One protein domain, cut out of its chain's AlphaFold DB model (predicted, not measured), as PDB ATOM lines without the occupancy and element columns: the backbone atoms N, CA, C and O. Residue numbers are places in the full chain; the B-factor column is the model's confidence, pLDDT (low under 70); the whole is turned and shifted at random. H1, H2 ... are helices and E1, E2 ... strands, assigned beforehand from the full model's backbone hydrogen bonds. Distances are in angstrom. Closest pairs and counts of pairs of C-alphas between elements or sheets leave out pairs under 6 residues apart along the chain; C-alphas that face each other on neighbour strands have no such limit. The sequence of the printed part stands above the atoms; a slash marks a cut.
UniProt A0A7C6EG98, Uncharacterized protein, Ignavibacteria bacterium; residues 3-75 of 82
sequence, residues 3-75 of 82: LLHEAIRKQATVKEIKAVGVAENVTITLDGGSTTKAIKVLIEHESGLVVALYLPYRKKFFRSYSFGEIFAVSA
ATOM      1  N   LEU A   3     345.000 377.446 169.240       91.06
ATOM      2  CA  LEU A   3     344.998 378.519 170.245       91.06
ATOM      3  C   LEU A   3     345.865 378.201 171.472       91.06
ATOM      4  O   LEU A   3     346.551 379.083 171.982       91.06
ATOM      5  N   LEU A   4     345.871 376.941 171.929       88.94
ATOM      6  CA  LEU A   4     346.732 376.525 173.039       88.94
ATOM      7  C   LEU A   4     348.208 376.653 172.651       88.94
ATOM      8  O   LEU A   4     348.995 377.208 173.411       88.94
ATOM      9  N   HIS A   5     348.576 376.165 171.464       91.44
ATOM     10  CA  HIS A   5     349.966 376.189 171.009       91.44
ATOM     11  C   HIS A   5     350.458 377.629 170.841       91.44
ATOM     12  O   HIS A   5     351.578 377.947 171.227       91.44
ATOM     13  N   GLU A   6     349.608 378.523 170.325       89.88
ATOM     14  CA  GLU A   6     349.934 379.942 170.202       89.88
ATOM     15  C   GLU A   6     350.140 380.617 171.566       89.88
ATOM     16  O   GLU A   6     351.104 381.361 171.742       89.88
ATOM     17  N   ALA A   7     349.271 380.346 172.545       89.38
ATOM     18  CA  ALA A   7     349.401 380.904 173.890       89.38
ATOM     19  C   ALA A   7     350.689 380.434 174.585       89.38
ATOM     20  O   ALA A   7     351.401 381.242 175.179       89.38
ATOM     21  N   ILE A   8     351.021 379.147 174.459       89.56
ATOM     22  CA  ILE A   8     352.264 378.581 174.996       89.56
ATOM     23  C   ILE A   8     353.477 379.219 174.317       89.56
ATOM     24  O   ILE A   8     354.397 379.647 175.010       89.56
ATOM     25  N   ARG A   9     353.469 379.340 172.983       89.88
ATOM     26  CA  ARG A   9     354.547 379.993 172.231       89.88
ATOM     27  C   ARG A   9     354.766 381.430 172.702       89.88
ATOM     28  O   ARG A   9     355.892 381.822 172.973       89.88
ATOM     29  N   LYS A  10     353.683 382.196 172.881       89.00
ATOM     30  CA  LYS A  10     353.730 383.559 173.437       89.00
ATOM     31  C   LYS A  10     354.282 383.605 174.863       89.00
ATOM     32  O   LYS A  10     354.875 384.601 175.251       89.00
ATOM     33  N   GLN A  11     354.076 382.564 175.665       85.94
ATOM     34  CA  GLN A  11     354.639 382.501 177.010       85.94
ATOM     35  C   GLN A  11     356.125 382.113 176.998       85.94
ATOM     36  O   GLN A  11     356.879 382.617 177.830       85.94
ATOM     37  N   ALA A  12     356.541 381.258 176.061       85.38
ATOM     38  CA  ALA A  12     357.933 380.851 175.879       85.38
ATOM     39  C   ALA A  12     358.841 382.012 175.447       85.38
ATOM     40  O   ALA A  12     360.003 382.038 175.817       85.38
ATOM     41  N   THR A  13     358.315 383.027 174.752       80.81
ATOM     42  CA  THR A  13     359.099 384.230 174.415       80.81
ATOM     43  C   THR A  13     359.329 385.172 175.600       80.81
ATOM     44  O   THR A  13     360.217 386.016 175.546       80.81
ATOM     45  N   VAL A  14     358.518 385.071 176.661       79.31
ATOM     46  CA  VAL A  14     358.551 385.984 177.822       79.31
ATOM     47  C   VAL A  14     359.248 385.355 179.033       79.31
ATOM     48  O   VAL A  14     359.717 386.066 179.919       79.31
ATOM     49  N   LYS A  15     359.300 384.023 179.105       69.31
ATOM     50  CA  LYS A  15     359.885 383.260 180.215       69.31
ATOM     51  C   LYS A  15     360.905 382.269 179.667       69.31
ATOM     52  O   LYS A  15     360.680 381.723 178.598       69.31
ATOM     53  N   GLU A  16     361.944 381.947 180.434       80.38
ATOM     54  CA  GLU A  16     362.895 380.867 180.116       80.38
ATOM     55  C   GLU A  16     362.227 379.479 180.255       80.38
ATOM     56  O   GLU A  16     362.448 378.736 181.216       80.38
ATOM     57  N   ILE A  17     361.324 379.142 179.329       86.31
ATOM     58  CA  ILE A  17     360.702 377.819 179.251       86.31
ATOM     59  C   ILE A  17     361.689 376.865 178.586       86.31
ATOM     60  O   ILE A  17     361.845 376.873 177.372       86.31
ATOM     61  N   LYS A  18     362.290 375.981 179.385       90.25
ATOM     62  CA  LYS A  18     363.224 374.963 178.877       90.25
ATOM     63  C   LYS A  18     362.534 373.835 178.115       90.25
ATOM     64  O   LYS A  18     363.119 373.235 177.219       90.25
ATOM     65  N   ALA A  19     361.297 373.512 178.487       92.31
ATOM     66  CA  ALA A  19     360.501 372.489 177.822       92.31
ATOM     67  C   ALA A  19     359.000 372.705 178.023       92.31
ATOM     68  O   ALA A  19     358.567 373.240 179.046       92.31
ATOM     69  N   VAL A  20     358.204 372.206 177.081       93.94
ATOM     70  CA  VAL A  20     356.748 372.099 177.188       93.94
ATOM     71  C   VAL A  20     356.291 370.674 176.905       93.94
ATOM     72  O   VAL A  20     356.850 370.005 176.044       93.94
ATOM     73  N   GLY A  21     355.250 370.226 177.612       94.94
ATOM     74  CA  GLY A  21     354.492 369.019 177.292       94.94
ATOM     75  C   GLY A  21     353.025 369.350 177.014       94.94
ATOM     76  O   GLY A  21     352.365 369.964 177.853       94.94
ATOM     77  N   VAL A  22     352.497 368.927 175.865       95.31
ATOM     78  CA  VAL A  22     351.073 369.044 175.515       95.31
ATOM     79  C   VAL A  22     350.453 367.654 175.502       95.31
ATOM     80  O   VAL A  22     350.798 366.826 174.661       95.31
ATOM     81  N   ALA A  23     349.541 367.399 176.443       96.31
ATOM     82  CA  ALA A  23     348.816 366.139 176.536       96.31
ATOM     83  C   ALA A  23     347.493 366.197 175.760       96.31
ATOM     84  O   ALA A  23     346.687 367.107 175.953       96.31
ATOM     85  N   GLU A  24     347.244 365.195 174.923       95.25
ATOM     86  CA  GLU A  24     346.019 365.061 174.141       95.25
ATOM     87  C   GLU A  24     345.544 363.606 174.066       95.25
ATOM     88  O   GLU A  24     346.321 362.652 174.114       95.25
ATOM     89  N   ASN A  25     344.228 363.428 173.953       96.56
ATOM     90  CA  ASN A  25     343.635 362.119 173.720       96.56
ATOM     91  C   ASN A  25     343.533 361.859 172.215       96.56
ATOM     92  O   ASN A  25     342.833 362.584 171.507       96.56
ATOM     93  N   VAL A  26     344.177 360.798 171.740       96.38
ATOM     94  CA  VAL A  26     344.286 360.476 170.315       96.38
ATOM     95  C   VAL A  26     343.818 359.055 170.020       96.38
ATOM     96  O   VAL A  26     343.685 358.213 170.908       96.38
ATOM     97  N   THR A  27     343.553 358.781 168.746       96.88
ATOM     98  CA  THR A  27     343.476 357.412 168.227       96.88
ATOM     99  C   THR A  27     344.782 357.123 167.499       96.88
ATOM    100  O   THR A  27     345.178 357.907 166.640       96.88
ATOM    101  N   ILE A  28     345.431 356.009 167.821       95.00
ATOM    102  CA  ILE A  28     346.650 355.536 167.158       95.00
ATOM    103  C   ILE A  28     346.403 354.184 166.497       95.00
ATOM    104  O   ILE A  28     345.501 353.449 166.910       95.00
ATOM    105  N   THR A  29     347.236 353.849 165.518       94.31
ATOM    106  CA  THR A  29     347.326 352.510 164.933       94.31
ATOM    107  C   THR A  29     348.611 351.870 165.434       94.31
ATOM    108  O   THR A  29     349.682 352.437 165.251       94.31
ATOM    109  N   LEU A  30     348.494 350.725 166.100       85.75
ATOM    110  CA  LEU A  30     349.640 349.931 166.535       85.75
ATOM    111  C   LEU A  30     350.140 349.052 165.387       85.75
ATOM    112  O   LEU A  30     349.398 348.770 164.435       85.75
ATOM    113  N   ASP A  31     351.368 348.560 165.518       80.94
ATOM    114  CA  ASP A  31     351.918 347.553 164.616       80.94
ATOM    115  C   ASP A  31     350.974 346.344 164.540       80.94
ATOM    116  O   ASP A  31     350.449 345.861 165.546       80.94
ATOM    117  N   GLY A  32     350.673 345.905 163.317       81.56
ATOM    118  CA  GLY A  32     349.619 344.918 163.056       81.56
ATOM    119  C   GLY A  32     348.238 345.516 162.755       81.56
ATOM    120  O   GLY A  32     347.274 344.772 162.595       81.56
ATOM    121  N   GLY A  33     348.117 346.844 162.644       83.94
ATOM    122  CA  GLY A  33     346.954 347.518 162.050       83.94
ATOM    123  C   GLY A  33     345.765 347.734 162.989       83.94
ATOM    124  O   GLY A  33     344.743 348.283 162.577       83.94
ATOM    125  N   SER A  34     345.877 347.339 164.260       88.19
ATOM    126  CA  SER A  34     344.815 347.579 165.241       88.19
ATOM    127  C   SER A  34     344.806 349.039 165.703       88.19
ATOM    128  O   SER A  34     345.851 349.604 166.027       88.19
ATOM    129  N   THR A  35     343.624 349.659 165.759       94.06
ATOM    130  CA  THR A  35     343.470 351.021 166.287       94.06
ATOM    131  C   THR A  35     343.089 351.005 167.765       94.06
ATOM    132  O   THR A  35     342.344 350.144 168.234       94.06
ATOM    133  N   THR A  36     343.609 351.959 168.533       94.56
ATOM    134  CA  THR A  36     343.286 352.116 169.958       94.56
ATOM    135  C   THR A  36     343.336 353.579 170.374       94.56
ATOM    136  O   THR A  36     343.941 354.412 169.699       94.56
ATOM    137  N   LYS A  37     342.700 353.909 171.501       97.31
ATOM    138  CA  LYS A  37     342.894 355.208 172.149       97.31
ATOM    139  C   LYS A  37     344.239 355.251 172.859       97.31
ATOM    140  O   LYS A  37     344.704 354.222 173.357       97.31
ATOM    141  N   ALA A  38     344.842 356.428 172.904       97.81
ATOM    142  CA  ALA A  38     346.066 356.681 173.643       97.81
ATOM    143  C   ALA A  38     346.077 358.102 174.204       97.81
ATOM    144  O   ALA A  38     345.508 359.022 173.617       97.81
ATOM    145  N   ILE A  39     346.761 358.275 175.330       97.88
ATOM    146  CA  ILE A  39     347.203 359.589 175.785       97.88
ATOM    147  C   ILE A  39     348.514 359.864 175.048       97.88
ATOM    148  O   ILE A  39     349.484 359.134 175.250       97.88
ATOM    149  N   LYS A  40     348.534 360.872 174.174       97.56
ATOM    150  CA  LYS A  40     349.762 361.398 173.571       97.56
ATOM    151  C   LYS A  40     350.240 362.573 174.409       97.56
ATOM    152  O   LYS A  40     349.436 363.422 174.780       97.56
ATOM    153  N   VAL A  41     351.538 362.647 174.670       97.69
ATOM    154  CA  VAL A  41     352.188 363.853 175.184       97.69
ATOM    155  C   VAL A  41     353.258 364.267 174.185       97.69
ATOM    156  O   VAL A  41     354.242 363.551 174.009       97.69
ATOM    157  N   LEU A  42     353.052 365.399 173.511       97.19
ATOM    158  CA  LEU A  42     354.082 366.026 172.687       97.19
ATOM    159  C   LEU A  42     354.980 366.861 173.591       97.19
ATOM    160  O   LEU A  42     354.500 367.795 174.231       97.19
ATOM    161  N   ILE A  43     356.259 366.515 173.644       96.44
ATOM    162  CA  ILE A  43     357.265 367.216 174.429       96.44
ATOM    163  C   ILE A  43     358.213 367.929 173.475       96.44
ATOM    164  O   ILE A  43     358.785 367.297 172.589       96.44
ATOM    165  N   GLU A  44     358.402 369.225 173.689       95.12
ATOM    166  CA  GLU A  44     359.375 370.051 172.976       95.12
ATOM    167  C   GLU A  44     360.325 370.681 173.989       95.12
ATOM    168  O   GLU A  44     359.878 371.274 174.969       95.12
ATOM    169  N   HIS A  45     361.627 370.536 173.761       93.94
ATOM    170  CA  HIS A  45     362.688 371.166 174.544       93.94
ATOM    171  C   HIS A  45     363.295 372.341 173.762       93.94
ATOM    172  O   HIS A  45     363.351 372.298 172.533       93.94
ATOM    173  N   GLU A  46     363.804 373.357 174.460       91.44
ATOM    174  CA  GLU A  46     364.408 374.566 173.869       91.44
ATOM    175  C   GLU A  46     365.576 374.256 172.916       91.44
ATOM    176  O   GLU A  46     365.846 374.993 171.976       91.44
ATOM    177  N   SER A  47     366.238 373.110 173.101       92.00
ATOM    178  CA  SER A  47     367.312 372.630 172.221       92.00
ATOM    179  C   SER A  47     366.826 372.103 170.861       92.00
ATOM    180  O   SER A  47     367.627 371.554 170.107       92.00
ATOM    181  N   GLY A  48     365.520 372.151 170.582       90.50
ATOM    182  CA  GLY A  48     364.902 371.574 169.386       90.50
ATOM    183  C   GLY A  48     364.651 370.064 169.464       90.50
ATOM    184  O   GLY A  48     364.266 369.455 168.468       90.50
ATOM    185  N   LEU A  49     364.856 369.434 170.630       94.56
ATOM    186  CA  LEU A  49     364.504 368.024 170.827       94.56
ATOM    187  C   LEU A  49     362.983 367.894 170.959       94.56
ATOM    188  O   LEU A  49     362.385 368.507 171.844       94.56
ATOM    189  N   VAL A  50     362.376 367.060 170.110       97.19
ATOM    190  CA  VAL A  50     360.924 366.847 170.091       97.19
ATOM    191  C   VAL A  50     360.588 365.360 170.134       97.19
ATOM    192  O   VAL A  50     361.020 364.581 169.281       97.19
ATOM    193  N   VAL A  51     359.792 364.966 171.126       97.44
ATOM    194  CA  VAL A  51     359.399 363.572 171.369       97.44
ATOM    195  C   VAL A  51     357.895 363.492 171.591       97.44
ATOM    196  O   VAL A  51     357.336 364.253 172.375       97.44
ATOM    197  N   ALA A  52     357.236 362.539 170.939       97.62
ATOM    198  CA  ALA A  52     355.862 362.172 171.257       97.62
ATOM    199  C   ALA A  52     355.853 360.874 172.073       97.62
ATOM    200  O   ALA A  52     356.275 359.822 171.589       97.62
ATOM    201  N   LEU A  53     355.365 360.958 173.309       97.75
ATOM    202  CA  LEU A  53     355.092 359.804 174.162       97.75
ATOM    203  C   LEU A  53     353.648 359.359 173.977       97.75
ATOM    204  O   LEU A  53     352.748 360.194 173.958       97.75
ATOM    205  N   TYR A  54     353.425 358.053 173.905       97.81
ATOM    206  CA  TYR A  54     352.100 357.463 173.788       97.81
ATOM    207  C   TYR A  54     351.872 356.458 174.906       97.81
ATOM    208  O   TYR A  54     352.693 355.575 175.142       97.81
ATOM    209  N   LEU A  55     350.715 356.566 175.554       97.62
ATOM    210  CA  LEU A  55     350.195 355.579 176.491       97.62
ATOM    211  C   LEU A  55     348.856 355.052 175.962       97.62
ATOM    212  O   LEU A  55     347.819 355.701 176.157       97.62
ATOM    213  N   PRO A  56     348.847 353.896 175.277       96.75
ATOM    214  CA  PRO A  56     347.622 353.243 174.845       96.75
ATOM    215  C   PRO A  56     346.732 352.910 176.037       96.75
ATOM    216  O   PRO A  56     347.205 352.458 177.079       96.75
ATOM    217  N   TYR A  57     345.424 353.077 175.878       95.44
ATOM    218  CA  TYR A  57     344.472 352.695 176.908       95.44
ATOM    219  C   TYR A  57     343.163 352.175 176.317       95.44
ATOM    220  O   TYR A  57     342.772 352.498 175.194       95.44
ATOM    221  N   ARG A  58     342.448 351.367 177.104       93.69
ATOM    222  CA  ARG A  58     341.112 350.856 176.772       93.69
ATOM    223  C   ARG A  58     340.184 350.971 177.970       93.69
ATOM    224  O   ARG A  58     340.593 350.739 179.106       93.69
ATOM    225  N   LYS A  59     338.925 351.319 177.709       92.25
ATOM    226  CA  LYS A  59     337.869 351.352 178.724       92.25
ATOM    227  C   LYS A  59     337.333 349.935 178.946       92.25
ATOM    228  O   LYS A  59     337.005 349.249 177.982       92.25
ATOM    229  N   LYS A  60     337.230 349.511 180.204       91.06
ATOM    230  CA  LYS A  60     336.635 348.231 180.619       91.06
ATOM    231  C   LYS A  60     335.158 348.408 180.996       91.06
ATOM    232  O   LYS A  60     334.686 349.521 181.229       91.06
ATOM    233  N   PHE A  61     334.440 347.287 181.099       80.19
ATOM    234  CA  PHE A  61     332.986 347.239 181.301       80.19
ATOM    235  C   PHE A  61     332.506 347.903 182.616       80.19
ATOM    236  O   PHE A  61     331.418 348.464 182.653       80.19
ATOM    237  N   PHE A  62     333.346 347.967 183.658       82.88
ATOM    238  CA  PHE A  62     333.022 348.581 184.961       82.88
ATOM    239  C   PHE A  62     333.725 349.924 185.219       82.88
ATOM    240  O   PHE A  62     334.226 350.173 186.310       82.88
ATOM    241  N   ARG A  63     333.797 350.805 184.209       78.56
ATOM    242  CA  ARG A  63     334.421 352.152 184.300       78.56
ATOM    243  C   ARG A  63     335.918 352.172 184.652       78.56
ATOM    244  O   ARG A  63     336.480 353.249 184.816       78.56
ATOM    245  N   SER A  64     336.577 351.022 184.724       90.12
ATOM    246  CA  SER A  64     338.028 350.932 184.868       90.12
ATOM    247  C   SER A  64     338.732 351.061 183.515       90.12
ATOM    248  O   SER A  64     338.114 350.936 182.454       90.12
ATOM    249  N   TYR A  65     340.037 351.314 183.551       93.50
ATOM    250  CA  TYR A  65     340.885 351.422 182.368       93.50
ATOM    251  C   TYR A  65     341.992 350.367 182.427       93.50
ATOM    252  O   TYR A  65     342.496 350.044 183.502       93.50
ATOM    253  N   SER A  66     342.346 349.791 181.280       94.06
ATOM    254  CA  SER A  66     343.633 349.107 181.097       94.06
ATOM    255  C   SER A  66     344.560 350.003 180.307       94.06
ATOM    256  O   SER A  66     344.138 350.577 179.302       94.06
ATOM    257  N   PHE A  67     345.810 350.038 180.733       94.88
ATOM    258  CA  PHE A  67     346.888 350.749 180.072       94.88
ATOM    259  C   PHE A  67     347.808 349.738 179.387       94.88
ATOM    260  O   PHE A  67     348.029 348.651 179.922       94.88
ATOM    261  N   GLY A  68     348.258 350.075 178.182       92.94
ATOM    262  CA  GLY A  68     349.296 349.336 177.471       92.94
ATOM    263  C   GLY A  68     350.692 349.818 177.857       92.94
ATOM    264  O   GLY A  68     350.856 350.590 178.803       92.94
ATOM    265  N   GLU A  69     351.691 349.380 177.098       94.44
ATOM    266  CA  GLU A  69     353.073 349.830 177.264       94.44
ATOM    267  C   GLU A  69     353.266 351.246 176.713       94.44
ATOM    268  O   GLU A  69     352.702 351.615 175.679       94.44
ATOM    269  N   ILE A  70     354.066 352.044 177.425       96.06
ATOM    270  CA  ILE A  70     354.468 353.373 176.965       96.06
ATOM    271  C   ILE A  70     355.482 353.204 175.842       96.06
ATOM    272  O   ILE A  70     356.432 352.435 175.975       96.06
ATOM    273  N   PHE A  71     355.332 353.988 174.780       95.69
ATOM    274  CA  PHE A  71     356.359 354.102 173.753       95.69
ATOM    275  C   PHE A  71     356.596 355.560 173.361       95.69
ATOM    276  O   PHE A  71     355.729 356.423 173.520       95.69
ATOM    277  N   ALA A  72     357.803 355.829 172.870       96.56
ATOM    278  CA  ALA A  72     358.265 357.146 172.459       96.56
ATOM    279  C   ALA A  72     358.660 357.116 170.985       96.56
ATOM    280  O   ALA A  72     359.278 356.155 170.528       96.56
ATOM    281  N   VAL A  73     358.355 358.185 170.258       95.50
ATOM    282  CA  VAL A  73     358.832 358.382 168.886       95.50
ATOM    283  C   VAL A  73     359.351 359.801 168.709       95.50
ATOM    284  O   VAL A  73     358.874 360.737 169.356       95.50
ATOM    285  N   SER A  74     360.313 359.961 167.801       96.69
ATOM    286  CA  SER A  74     360.698 361.286 167.318       96.69
ATOM    287  C   SER A  74     359.501 361.946 166.631       96.69
ATOM    288  O   SER A  74     358.748 361.282 165.912       96.69
ATOM    289  N   ALA A  75     359.303 363.239 166.873       96.06
ATOM    290  CA  ALA A  75     358.164 363.982 166.353       96.06
ATOM    291  C   ALA A  75     358.589 365.335 165.777       96.06
ATOM    292  O   ALA A  75     359.714 365.794 165.957       96.06
TER     293      ALA A  75
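Overview. This is residues 3 to 75 of the 82 residues of an uncharacterized protein of Ignavibacteria bacterium (UniProt A0A7C6EG98). A long, twisted sheet of three long strands, E1, E2 and E3, has short E4 and E5 along E3's other side, and helix H1 only grazes it near E1. The 73 printed residues, mixed in class, hold H1 E1 E2 E3 E4 E5 in that order. The sheet is branched and antiparallel, and the whole is loose, with a radius of gyration of the C-alphas of 15.1 A and spans of 46 by 26 by 18 A.

Arrangement. H1, residues 3 to 12, has every O i to N i+4 pair within hydrogen-bond range. E1, residues 19 to 29, bends by 75 degrees at residue 25. E2, residues 35 to 45, forms a hairpin with E1; N 20 and O 44 are 2.9 A apart. E3, residues 50 to 59, lies on the other side of E2, with N 41 and O 53 at 2.8 A. E4, residues 65 to 67, pairs with E3 through N 58 and O 66, 2.9 A, ending a meander E1 E2 E3 E4, each strand the antiparallel neighbour of the one before. E5, residues 71 to 74, pairs with E3 through N 54 and O 71, 2.8 A.

Along the chain. C-alpha 3 is at (344.998, 378.519, 170.245) and C-alpha 74 at (360.698, 361.286, 167.318). E1 is 27.2 A long, E2 29.0 A and E3 29.1 A.

Size, cuts and confidence. The C-alphas of Val 14 and Phe 61, the two farthest apart, are 46.5 A apart. The printed part has no cut and no long link; residue 15 is under 70 in pLDDT.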